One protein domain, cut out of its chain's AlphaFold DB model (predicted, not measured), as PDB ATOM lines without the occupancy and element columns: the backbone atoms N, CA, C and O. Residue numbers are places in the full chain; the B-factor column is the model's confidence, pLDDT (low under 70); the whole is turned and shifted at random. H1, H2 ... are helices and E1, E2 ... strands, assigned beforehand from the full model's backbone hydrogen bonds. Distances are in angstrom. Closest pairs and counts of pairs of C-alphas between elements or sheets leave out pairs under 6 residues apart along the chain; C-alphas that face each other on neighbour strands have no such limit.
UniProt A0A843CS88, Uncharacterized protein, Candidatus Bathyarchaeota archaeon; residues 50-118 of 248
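Overview. This is residues 50 to 118 of the 248 residues of an uncharacterized protein of Candidatus Bathyarchaeota archaeon (UniProt A0A843CS88). What is the shape? Helices H1 and H2 pack together at a steep angle, with the small hairpin E1 and E2 near H2, and the loop 68 to 83 reaches out to one end. What builds it? The printed part has 69 residues, under half in named elements, in the order H1, H2, E1, E2; the sheet is antiparallel, the class mixed. How large? It is compact, with a radius of gyration of the C-alphas of 11.4 A, and spans 38 by 22 by 19 A.

Along the chain. Where are the helices? H1, residues 59 to 67, begins at C-alpha 59 (-49.373, 122.761, 20.993); H2, residues 84 to 97, is 20.0 A long. And the strands? E1 is residues 106 to 109; E2, residues 114 to 117, ends at C-alpha 117 (-43.395, 135.074, 9.236).

Arrangement. Do the helices meet? H1 and H2 touch, opposite ways at a steep tilt of 55 degrees; their closest C-alphas, Ala 63 and Ala 87, are 4.6 A apart. In both, every O i to N i+4 pair is within hydrogen-bond range. What pairs the strands? N 107 and O 116, at 2.9 A.

Size, cuts and confidence. Any cut? The printed part has no cut; the H1 to H2 link is long. Where is confidence low? Residues 50 to 52 and 75 are under 70.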
ATOM      1  N   SER A  50     -39.182 116.027  28.040       50.34
ATOM      2  CA  SER A  50     -37.836 115.438  28.086       50.34
ATOM      3  C   SER A  50     -36.763 116.272  27.366       50.34
ATOM      4  O   SER A  50     -35.595 115.883  27.342       50.34
ATOM      5  N   SER A  51     -37.130 117.398  26.739       57.94
ATOM      6  CA  SER A  51     -36.184 118.290  26.058       57.94
ATOM      7  C   SER A  51     -36.673 119.740  26.009       57.94
ATOM      8  O   SER A  51     -37.871 119.994  25.918       57.94
ATOM      9  N   PHE A  52     -35.733 120.691  25.978       67.06
ATOM     10  CA  PHE A  52     -36.004 122.104  25.674       67.06
ATOM     11  C   PHE A  52     -36.296 122.356  24.179       67.06
ATOM     12  O   PHE A  52     -36.412 123.510  23.762       67.06
ATOM     13  N   ASP A  53     -36.396 121.307  23.351       82.75
ATOM     14  CA  ASP A  53     -36.856 121.454  21.975       82.75
ATOM     15  C   ASP A  53     -38.366 121.691  21.987       82.75
ATOM     16  O   ASP A  53     -39.163 120.804  22.298       82.75
ATOM     17  N   TRP A  54     -38.764 122.906  21.618       86.69
ATOM     18  CA  TRP A  54     -40.165 123.302  21.502       86.69
ATOM     19  C   TRP A  54     -40.965 122.358  20.586       86.69
ATOM     20  O   TRP A  54     -42.179 122.256  20.738       86.69
ATOM     21  N   LYS A  55     -40.304 121.637  19.665       87.50
ATOM     22  CA  LYS A  55     -40.939 120.640  18.790       87.50
ATOM     23  C   LYS A  55     -41.460 119.413  19.534       87.50
ATOM     24  O   LYS A  55     -42.367 118.757  19.034       87.50
ATOM     25  N   ALA A  56     -40.875 119.083  20.683       88.56
ATOM     26  CA  ALA A  56     -41.326 117.976  21.518       88.56
ATOM     27  C   ALA A  56     -42.533 118.365  22.390       88.56
ATOM     28  O   ALA A  56     -43.196 117.491  22.937       88.56
ATOM     29  N   VAL A  57     -42.826 119.664  22.514       87.88
ATOM     30  CA  VAL A  57     -43.918 120.175  23.346       87.88
ATOM     31  C   VAL A  57     -45.214 120.212  22.527       87.88
ATOM     32  O   VAL A  57     -45.274 120.910  21.510       87.88
ATOM     33  N   PRO A  58     -46.285 119.518  22.956       90.75
ATOM     34  CA  PRO A  58     -47.571 119.573  22.269       90.75
ATOM     35  C   PRO A  58     -48.137 121.005  22.215       90.75
ATOM     36  O   PRO A  58     -48.015 121.742  23.201       90.75
ATOM     37  N   PRO A  59     -48.837 121.405  21.130       93.81
ATOM     38  CA  PRO A  59     -49.373 122.761  20.993       93.81
ATOM     39  C   PRO A  59     -50.208 123.276  22.183       93.81
ATOM     40  O   PRO A  59     -50.026 124.438  22.538       93.81
ATOM     41  N   PRO A  60     -51.057 122.471  22.863       93.94
ATOM     42  CA  PRO A  60     -51.785 122.939  24.048       93.94
ATOM     43  C   PRO A  60     -50.877 123.353  25.214       93.94
ATOM     44  O   PRO A  60     -51.134 124.359  25.873       93.94
ATOM     45  N   MET A  61     -49.799 122.604  25.459       91.19
ATOM     46  CA  MET A  61     -48.832 122.937  26.507       91.19
ATOM     47  C   MET A  61     -48.003 124.158  26.119       91.19
ATOM     48  O   MET A  61     -47.793 125.056  26.933       91.19
ATOM     49  N   LEU A  62     -47.603 124.232  24.851       92.75
ATOM     50  CA  LEU A  62     -46.900 125.387  24.308       92.75
ATOM     51  C   LEU A  62     -47.751 126.657  24.435       92.75
ATOM     52  O   LEU A  62     -47.258 127.686  24.881       92.75
ATOM     53  N   ALA A  63     -49.052 126.575  24.147       95.19
ATOM     54  CA  ALA A  63     -49.993 127.672  24.341       95.19
ATOM     55  C   ALA A  63     -50.042 128.145  25.801       95.19
ATOM     56  O   ALA A  63     -50.008 129.347  26.055       95.19
ATOM     57  N   GLN A  64     -50.061 127.220  26.766       93.75
ATOM     58  CA  GLN A  64     -50.044 127.567  28.189       93.75
ATOM     59  C   GLN A  64     -48.775 128.335  28.585       93.75
ATOM     60  O   GLN A  64     -48.859 129.284  29.364       93.75
ATOM     61  N   MET A  65     -47.621 127.974  28.015       92.50
ATOM     62  CA  MET A  65     -46.374 128.724  28.204       92.50
ATOM     63  C   MET A  65     -46.455 130.119  27.573       92.50
ATOM     64  O   MET A  65     -46.098 131.107  28.211       92.50
ATOM     65  N   LEU A  66     -46.972 130.218  26.344       93.88
ATOM     66  CA  LEU A  66     -47.056 131.475  25.592       93.88
ATOM     67  C   LEU A  66     -47.981 132.510  26.254       93.88
ATOM     68  O   LEU A  66     -47.717 133.703  26.144       93.88
ATOM     69  N   VAL A  67     -49.023 132.088  26.980       95.50
ATOM     70  CA  VAL A  67     -49.889 133.004  27.759       95.50
ATOM     71  C   VAL A  67     -49.112 133.731  28.863       95.50
ATOM     72  O   VAL A  67     -49.454 134.856  29.216       95.50
ATOM     73  N   GLN A  68     -48.066 133.107  29.407       92.19
ATOM     74  CA  GLN A  68     -47.261 133.669  30.497       92.19
ATOM     75  C   GLN A  68     -46.092 134.527  29.995       92.19
ATOM     76  O   GLN A  68     -45.380 135.131  30.797       92.19
ATOM     77  N   MET A  69     -45.871 134.580  28.680       89.44
ATOM     78  CA  MET A  69     -44.742 135.283  28.085       89.44
ATOM     79  C   MET A  69     -45.176 136.613  27.460       89.44
ATOM     80  O   MET A  69     -46.115 136.634  26.663       89.44
ATOM     81  N   PRO A  70     -44.480 137.723  27.768       90.06
ATOM     82  CA  PRO A  70     -44.722 138.986  27.090       90.06
ATOM     83  C   PRO A  70     -44.147 138.951  25.669       90.06
ATOM     84  O   PRO A  70     -42.992 138.576  25.453       90.06
ATOM     85  N   PHE A  71     -44.940 139.407  24.706       87.94
ATOM     86  CA  PHE A  71     -44.528 139.645  23.328       87.94
ATOM     87  C   PHE A  71     -44.231 141.124  23.116       87.94
ATOM     88  O   PHE A  71     -44.919 141.993  23.652       87.94
ATOM     89  N   LYS A  72     -43.215 141.414  22.300       83.06
ATOM     90  CA  LYS A  72     -42.873 142.790  21.937       83.06
ATOM     91  C   LYS A  72     -43.929 143.368  20.996       83.06
ATOM     92  O   LYS A  72     -44.209 142.789  19.946       83.06
ATOM     93  N   GLY A  73     -44.507 144.504  21.390       74.69
ATOM     94  CA  GLY A  73     -45.346 145.329  20.523       74.69
ATOM     95  C   GLY A  73     -44.547 145.966  19.381       74.69
ATOM     96  O   GLY A  73     -43.318 145.866  19.324       74.69
ATOM     97  N   GLY A  74     -45.246 146.635  18.461       70.12
ATOM     98  CA  GLY A  74     -44.593 147.472  17.455       70.12
ATOM     99  C   GLY A  74     -43.800 148.632  18.076       70.12
ATOM    100  O   GLY A  74     -43.819 148.864  19.283       70.12
ATOM    101  N   ALA A  75     -43.096 149.404  17.243       68.50
ATOM    102  CA  ALA A  75     -42.317 150.549  17.714       68.50
ATOM    103  C   ALA A  75     -43.201 151.564  18.473       68.50
ATOM    104  O   ALA A  75     -44.052 152.219  17.875       68.50
ATOM    105  N   GLY A  76     -42.971 151.699  19.782       70.31
ATOM    106  CA  GLY A  76     -43.734 152.587  20.669       70.31
ATOM    107  C   GLY A  76     -45.010 151.976  21.261       70.31
ATOM    108  O   GLY A  76     -45.683 152.646  22.041       70.31
ATOM    109  N   GLU A  77     -45.338 150.725  20.934       76.38
ATOM    110  CA  GLU A  77     -46.411 149.978  21.594       76.38
ATOM    111  C   GLU A  77     -45.855 149.231  22.825       76.38
ATOM    112  O   GLU A  77     -44.699 148.795  22.812       76.38
ATOM    113  N   PRO A  78     -46.644 149.083  23.904       85.19
ATOM    114  CA  PRO A  78     -46.234 148.288  25.056       85.19
ATOM    115  C   PRO A  78     -46.135 146.800  24.697       85.19
ATOM    116  O   PRO A  78     -46.760 146.322  23.746       85.19
ATOM    117  N   ASP A  79     -45.382 146.058  25.508       88.38
ATOM    118  CA  ASP A  79     -45.414 144.598  25.474       88.38
ATOM    119  C   ASP A  79     -46.848 144.106  25.744       88.38
ATOM    120  O   ASP A  79     -47.578 144.687  26.554       88.38
ATOM    121  N   TYR A  80     -47.258 143.035  25.069       89.25
ATOM    122  CA  TYR A  80     -48.599 142.466  25.196       89.25
ATOM    123  C   TYR A  80     -48.548 140.973  25.513       89.25
ATOM    124  O   TYR A  80     -47.568 140.285  25.233       89.25
ATOM    125  N   PHE A  81     -49.636 140.468  26.090       93.56
ATOM    126  CA  PHE A  81     -49.825 139.052  26.391       93.56
ATOM    127  C   PHE A  81     -50.902 138.475  25.480       93.56
ATOM    128  O   PHE A  81     -51.858 139.164  25.117       93.56
ATOM    129  N   LEU A  82     -50.751 137.205  25.114       93.56
ATOM    130  CA  LEU A  82     -51.745 136.500  24.315       93.56
ATOM    131  C   LEU A  82     -52.872 135.976  25.206       93.56
ATOM    132  O   LEU A  82     -52.626 135.383  26.257       93.56
ATOM    133  N   ALA A  83     -54.115 136.118  24.750       95.12
ATOM    134  CA  ALA A  83     -55.220 135.369  25.334       95.12
ATOM    135  C   ALA A  83     -55.017 133.854  25.099       95.12
ATOM    136  O   ALA A  83     -54.415 133.475  24.089       95.12
ATOM    137  N   PRO A  84     -55.566 132.959  25.945       95.88
ATOM    138  CA  PRO A  84     -55.354 131.512  25.815       95.88
ATOM    139  C   PRO A  84     -55.655 130.942  24.425       95.88
ATOM    140  O   PRO A  84     -54.898 130.136  23.891       95.88
ATOM    141  N   TRP A  85     -56.734 131.404  23.794       95.69
ATOM    142  CA  TRP A  85     -57.098 130.963  22.450       95.69
ATOM    143  C   TRP A  85     -56.143 131.511  21.371       95.69
ATOM    144  O   TRP A  85     -55.835 130.797  20.421       95.69
ATOM    145  N   GLN A  86     -55.627 132.738  21.528       95.38
ATOM    146  CA  GLN A  86     -54.629 133.324  20.621       95.38
ATOM    147  C   GLN A  86     -53.310 132.563  20.713       95.38
ATOM    148  O   GLN A  86     -52.717 132.224  19.692       95.38
ATOM    149  N   ALA A  87     -52.891 132.235  21.936       96.38
ATOM    150  CA  ALA A  87     -51.720 131.412  22.193       96.38
ATOM    151  C   ALA A  87     -51.856 130.021  21.557       96.38
ATOM    152  O   ALA A  87     -50.893 129.524  20.983       96.38
ATOM    153  N   MET A  88     -53.052 129.421  21.587       96.38
ATOM    154  CA  MET A  88     -53.322 128.140  20.927       96.38
ATOM    155  C   MET A  88     -53.210 128.238  19.402       96.38
ATOM    156  O   MET A  88     -52.519 127.427  18.786       96.38
ATOM    157  N   VAL A  89     -53.831 129.251  18.787       94.75
ATOM    158  CA  VAL A  89     -53.709 129.508  17.339       94.75
ATOM    159  C   VAL A  89     -52.245 129.715  16.950       94.75
ATOM    160  O   VAL A  89     -51.773 129.134  15.972       94.75
ATOM    161  N   PHE A  90     -51.511 130.502  17.735       95.38
ATOM    162  CA  PHE A  90     -50.102 130.770  17.492       95.38
ATOM    163  C   PHE A  90     -49.244 129.503  17.619       95.38
ATOM    164  O   PHE A  90     -48.471 129.201  16.713       95.38
ATOM    165  N   ALA A  91     -49.429 128.724  18.688       95.75
ATOM    166  CA  ALA A  91     -48.712 127.474  18.925       95.75
ATOM    167  C   ALA A  91     -48.930 126.455  17.800       95.75
ATOM    168  O   ALA A  91     -47.957 125.919  17.269       95.75
ATOM    169  N   MET A  92     -50.188 126.219  17.401       94.62
ATOM    170  CA  MET A  92     -50.515 125.303  16.301       94.62
ATOM    171  C   MET A  92     -49.829 125.731  15.007       94.62
ATOM    172  O   MET A  92     -49.194 124.919  14.340       94.62
ATOM    173  N   ARG A  93     -49.888 127.023  14.678       93.06
ATOM    174  CA  ARG A  93     -49.311 127.518  13.431       93.06
ATOM    175  C   ARG A  93     -47.785 127.458  13.419       93.06
ATOM    176  O   ARG A  93     -47.200 127.094  12.404       93.06
ATOM    177  N   CYS A  94     -47.131 127.780  14.532       93.31
ATOM    178  CA  CYS A  94     -45.685 127.617  14.687       93.31
ATOM    179  C   CYS A  94     -45.266 126.150  14.518       93.31
ATOM    180  O   CYS A  94     -44.296 125.861  13.814       93.31
ATOM    181  N   PHE A  95     -46.050 125.223  15.077       92.88
ATOM    182  CA  PHE A  95     -45.849 123.787  14.909       92.88
ATOM    183  C   PHE A  95     -45.979 123.346  13.444       92.88
ATOM    184  O   PHE A  95     -45.064 122.711  12.922       92.88
ATOM    185  N   GLU A  96     -47.045 123.753  12.749       91.12
ATOM    186  CA  GLU A  96     -47.257 123.475  11.318       91.12
ATOM    187  C   GLU A  96     -46.115 123.998  10.437       91.12
ATOM    188  O   GLU A  96     -45.629 123.304   9.545       91.12
ATOM    189  N   LEU A  97     -45.664 125.230  10.693       89.69
ATOM    190  CA  LEU A  97     -44.560 125.846   9.958       89.69
ATOM    191  C   LEU A  97     -43.206 125.218  10.336       89.69
ATOM    192  O   LEU A  97     -42.233 125.277   9.579       89.69
ATOM    193  N   GLY A  98     -43.112 124.586  11.504       91.19
ATOM    194  CA  GLY A  98     -41.847 124.132  12.057       91.19
ATOM    195  C   GLY A  98     -40.925 125.292  12.448       91.19
ATOM    196  O   GLY A  98     -39.703 125.143  12.347       91.19
ATOM    197  N   LEU A  99     -41.505 126.428  12.848       91.19
ATOM    198  CA  LEU A  99     -40.812 127.616  13.348       91.19
ATOM    199  C   LEU A  99     -41.043 127.753  14.853       91.19
ATOM    200  O   LEU A  99     -42.132 127.478  15.347       91.19
ATOM    201  N   SER A 100     -40.017 128.187  15.584       92.56
ATOM    202  CA  SER A 100     -40.128 128.332  17.037       92.56
ATOM    203  C   SER A 100     -40.979 129.555  17.382       92.56
ATOM    204  O   SER A 100     -40.630 130.649  16.927       92.56
ATOM    205  N   PRO A 101     -42.009 129.437  18.242       91.69
ATOM    206  CA  PRO A 101     -42.768 130.601  18.708       91.69
ATOM    207  C   PRO A 101     -41.940 131.532  19.608       91.69
ATOM    208  O   PRO A 101     -42.390 132.626  19.935       91.69
ATOM    209  N   PHE A 102     -40.742 131.100  20.018       91.00
ATOM    210  CA  PHE A 102     -39.793 131.871  20.824       91.00
ATOM    211  C   PHE A 102     -38.708 132.555  19.980       91.00
ATOM    212  O   PHE A 102     -37.808 133.189  20.526       91.00
ATOM    213  N   SER A 103     -38.741 132.378  18.658       89.19
ATOM    214  CA  SER A 103     -37.783 132.989  17.735       89.19
ATOM    215  C   SER A 103     -38.346 134.256  17.096       89.19
ATOM    216  O   SER A 103     -39.556 134.426  17.001       89.19
ATOM    217  N   ASN A 104     -37.460 135.100  16.563       85.06
ATOM    218  CA  ASN A 104     -37.842 136.284  15.784       85.06
ATOM    219  C   ASN A 104     -38.265 135.941  14.338       85.06
ATOM    220  O   ASN A 104     -38.487 136.832  13.521       85.06
ATOM    221  N   GLU A 105     -38.355 134.653  13.995       87.31
ATOM    222  CA  GLU A 105     -38.747 134.176  12.662       87.31
ATOM    223  C   GLU A 105     -40.264 134.279  12.437       87.31
ATOM    224  O   GLU A 105     -40.741 134.243  11.303       87.31
ATOM    225  N   VAL A 106     -41.034 134.388  13.520       88.75
ATOM    226  CA  VAL A 106     -42.493 134.363  13.514       88.75
ATOM    227  C   VAL A 106     -43.029 135.302  14.589       88.75
ATOM    228  O   VAL A 106     -42.441 135.441  15.658       88.75
ATOM    229  N   TRP A 107     -44.151 135.957  14.320       89.19
ATOM    230  CA  TRP A 107     -44.814 136.815  15.296       89.19
ATOM    231  C   TRP A 107     -46.335 136.744  15.152       89.19
ATOM    232  O   TRP A 107     -46.871 136.403  14.094       89.19
ATOM    233  N   PHE A 108     -47.042 137.052  16.237       89.44
ATOM    234  CA  PHE A 108     -48.500 137.037  16.283       89.44
ATOM    235  C   PHE A 108     -49.053 138.459  16.232       89.44
ATOM    236  O   PHE A 108     -48.583 139.336  16.945       89.44
ATOM    237  N   ASN A 109     -50.077 138.706  15.420       87.50
ATOM    238  CA  ASN A 109     -50.780 139.981  15.425       87.50
ATOM    239  C   ASN A 109     -52.082 139.860  16.234       87.50
ATOM    240  O   ASN A 109     -53.056 139.296  15.727       87.50
ATOM    241  N   PRO A 110     -52.163 140.429  17.452       85.69
ATOM    242  CA  PRO A 110     -53.359 140.309  18.285       85.69
ATOM    243  C   PRO A 110     -54.578 141.054  17.727       85.69
ATOM    244  O   PRO A 110     -55.701 140.737  18.106       85.69
ATOM    245  N   LYS A 111     -54.388 142.017  16.812       85.69
ATOM    246  CA  LYS A 111     -55.486 142.817  16.237       85.69
ATOM    247  C   LYS A 111     -56.301 142.024  15.213       85.69
ATOM    248  O   LYS A 111     -57.502 142.233  15.095       85.69
ATOM    249  N   ASN A 112     -55.661 141.122  14.466       85.25
ATOM    250  CA  ASN A 112     -56.313 140.328  13.415       85.25
ATOM    251  C   ASN A 112     -56.146 138.809  13.590       85.25
ATOM    252  O   ASN A 112     -56.614 138.047  12.748       85.25
ATOM    253  N   ASN A 113     -55.502 138.378  14.676       87.19
ATOM    254  CA  ASN A 113     -55.252 136.983  15.039       87.19
ATOM    255  C   ASN A 113     -54.497 136.186  13.972       87.19
ATOM    256  O   ASN A 113     -54.691 134.978  13.831       87.19
ATOM    257  N   LYS A 114     -53.644 136.867  13.200       87.69
ATOM    258  CA  LYS A 114     -52.804 136.235  12.185       87.69
ATOM    259  C   LYS A 114     -51.398 136.004  12.709       87.69
ATOM    260  O   LYS A 114     -50.824 136.839  13.405       87.69
ATOM    261  N   VAL A 115     -50.841 134.873  12.299       88.50
ATOM    262  CA  VAL A 115     -49.429 134.544  12.471       88.50
ATOM    263  C   VAL A 115     -48.695 134.978  11.219       88.50
ATOM    264  O   VAL A 115     -49.072 134.591  10.114       88.50
ATOM    265  N   ASN A 116     -47.659 135.779  11.401       86.88
ATOM    266  CA  ASN A 116     -46.841 136.303  10.324       86.88
ATOM    267  C   ASN A 116     -45.423 135.759  10.457       86.88
ATOM    268  O   ASN A 116     -44.958 135.462  11.558       86.88
ATOM    269  N   VAL A 117     -44.748 135.621   9.323       86.88
ATOM    270  CA  VAL A 117     -43.395 135.074   9.236       86.88
ATOM    271  C   VAL A 117     -42.484 136.189   8.751       86.88
ATOM    272  O   VAL A 117     -42.807 136.870   7.778       86.88
ATOM    273  N   THR A 118     -41.366 136.395   9.439       84.44
ATOM    274  CA  THR A 118     -40.376 137.407   9.054       84.44
ATOM    275  C   THR A 118     -39.565 136.949   7.839       84.44
ATOM    276  O   THR A 118     -39.636 135.781   7.442       84.44
TER     277      THR A 118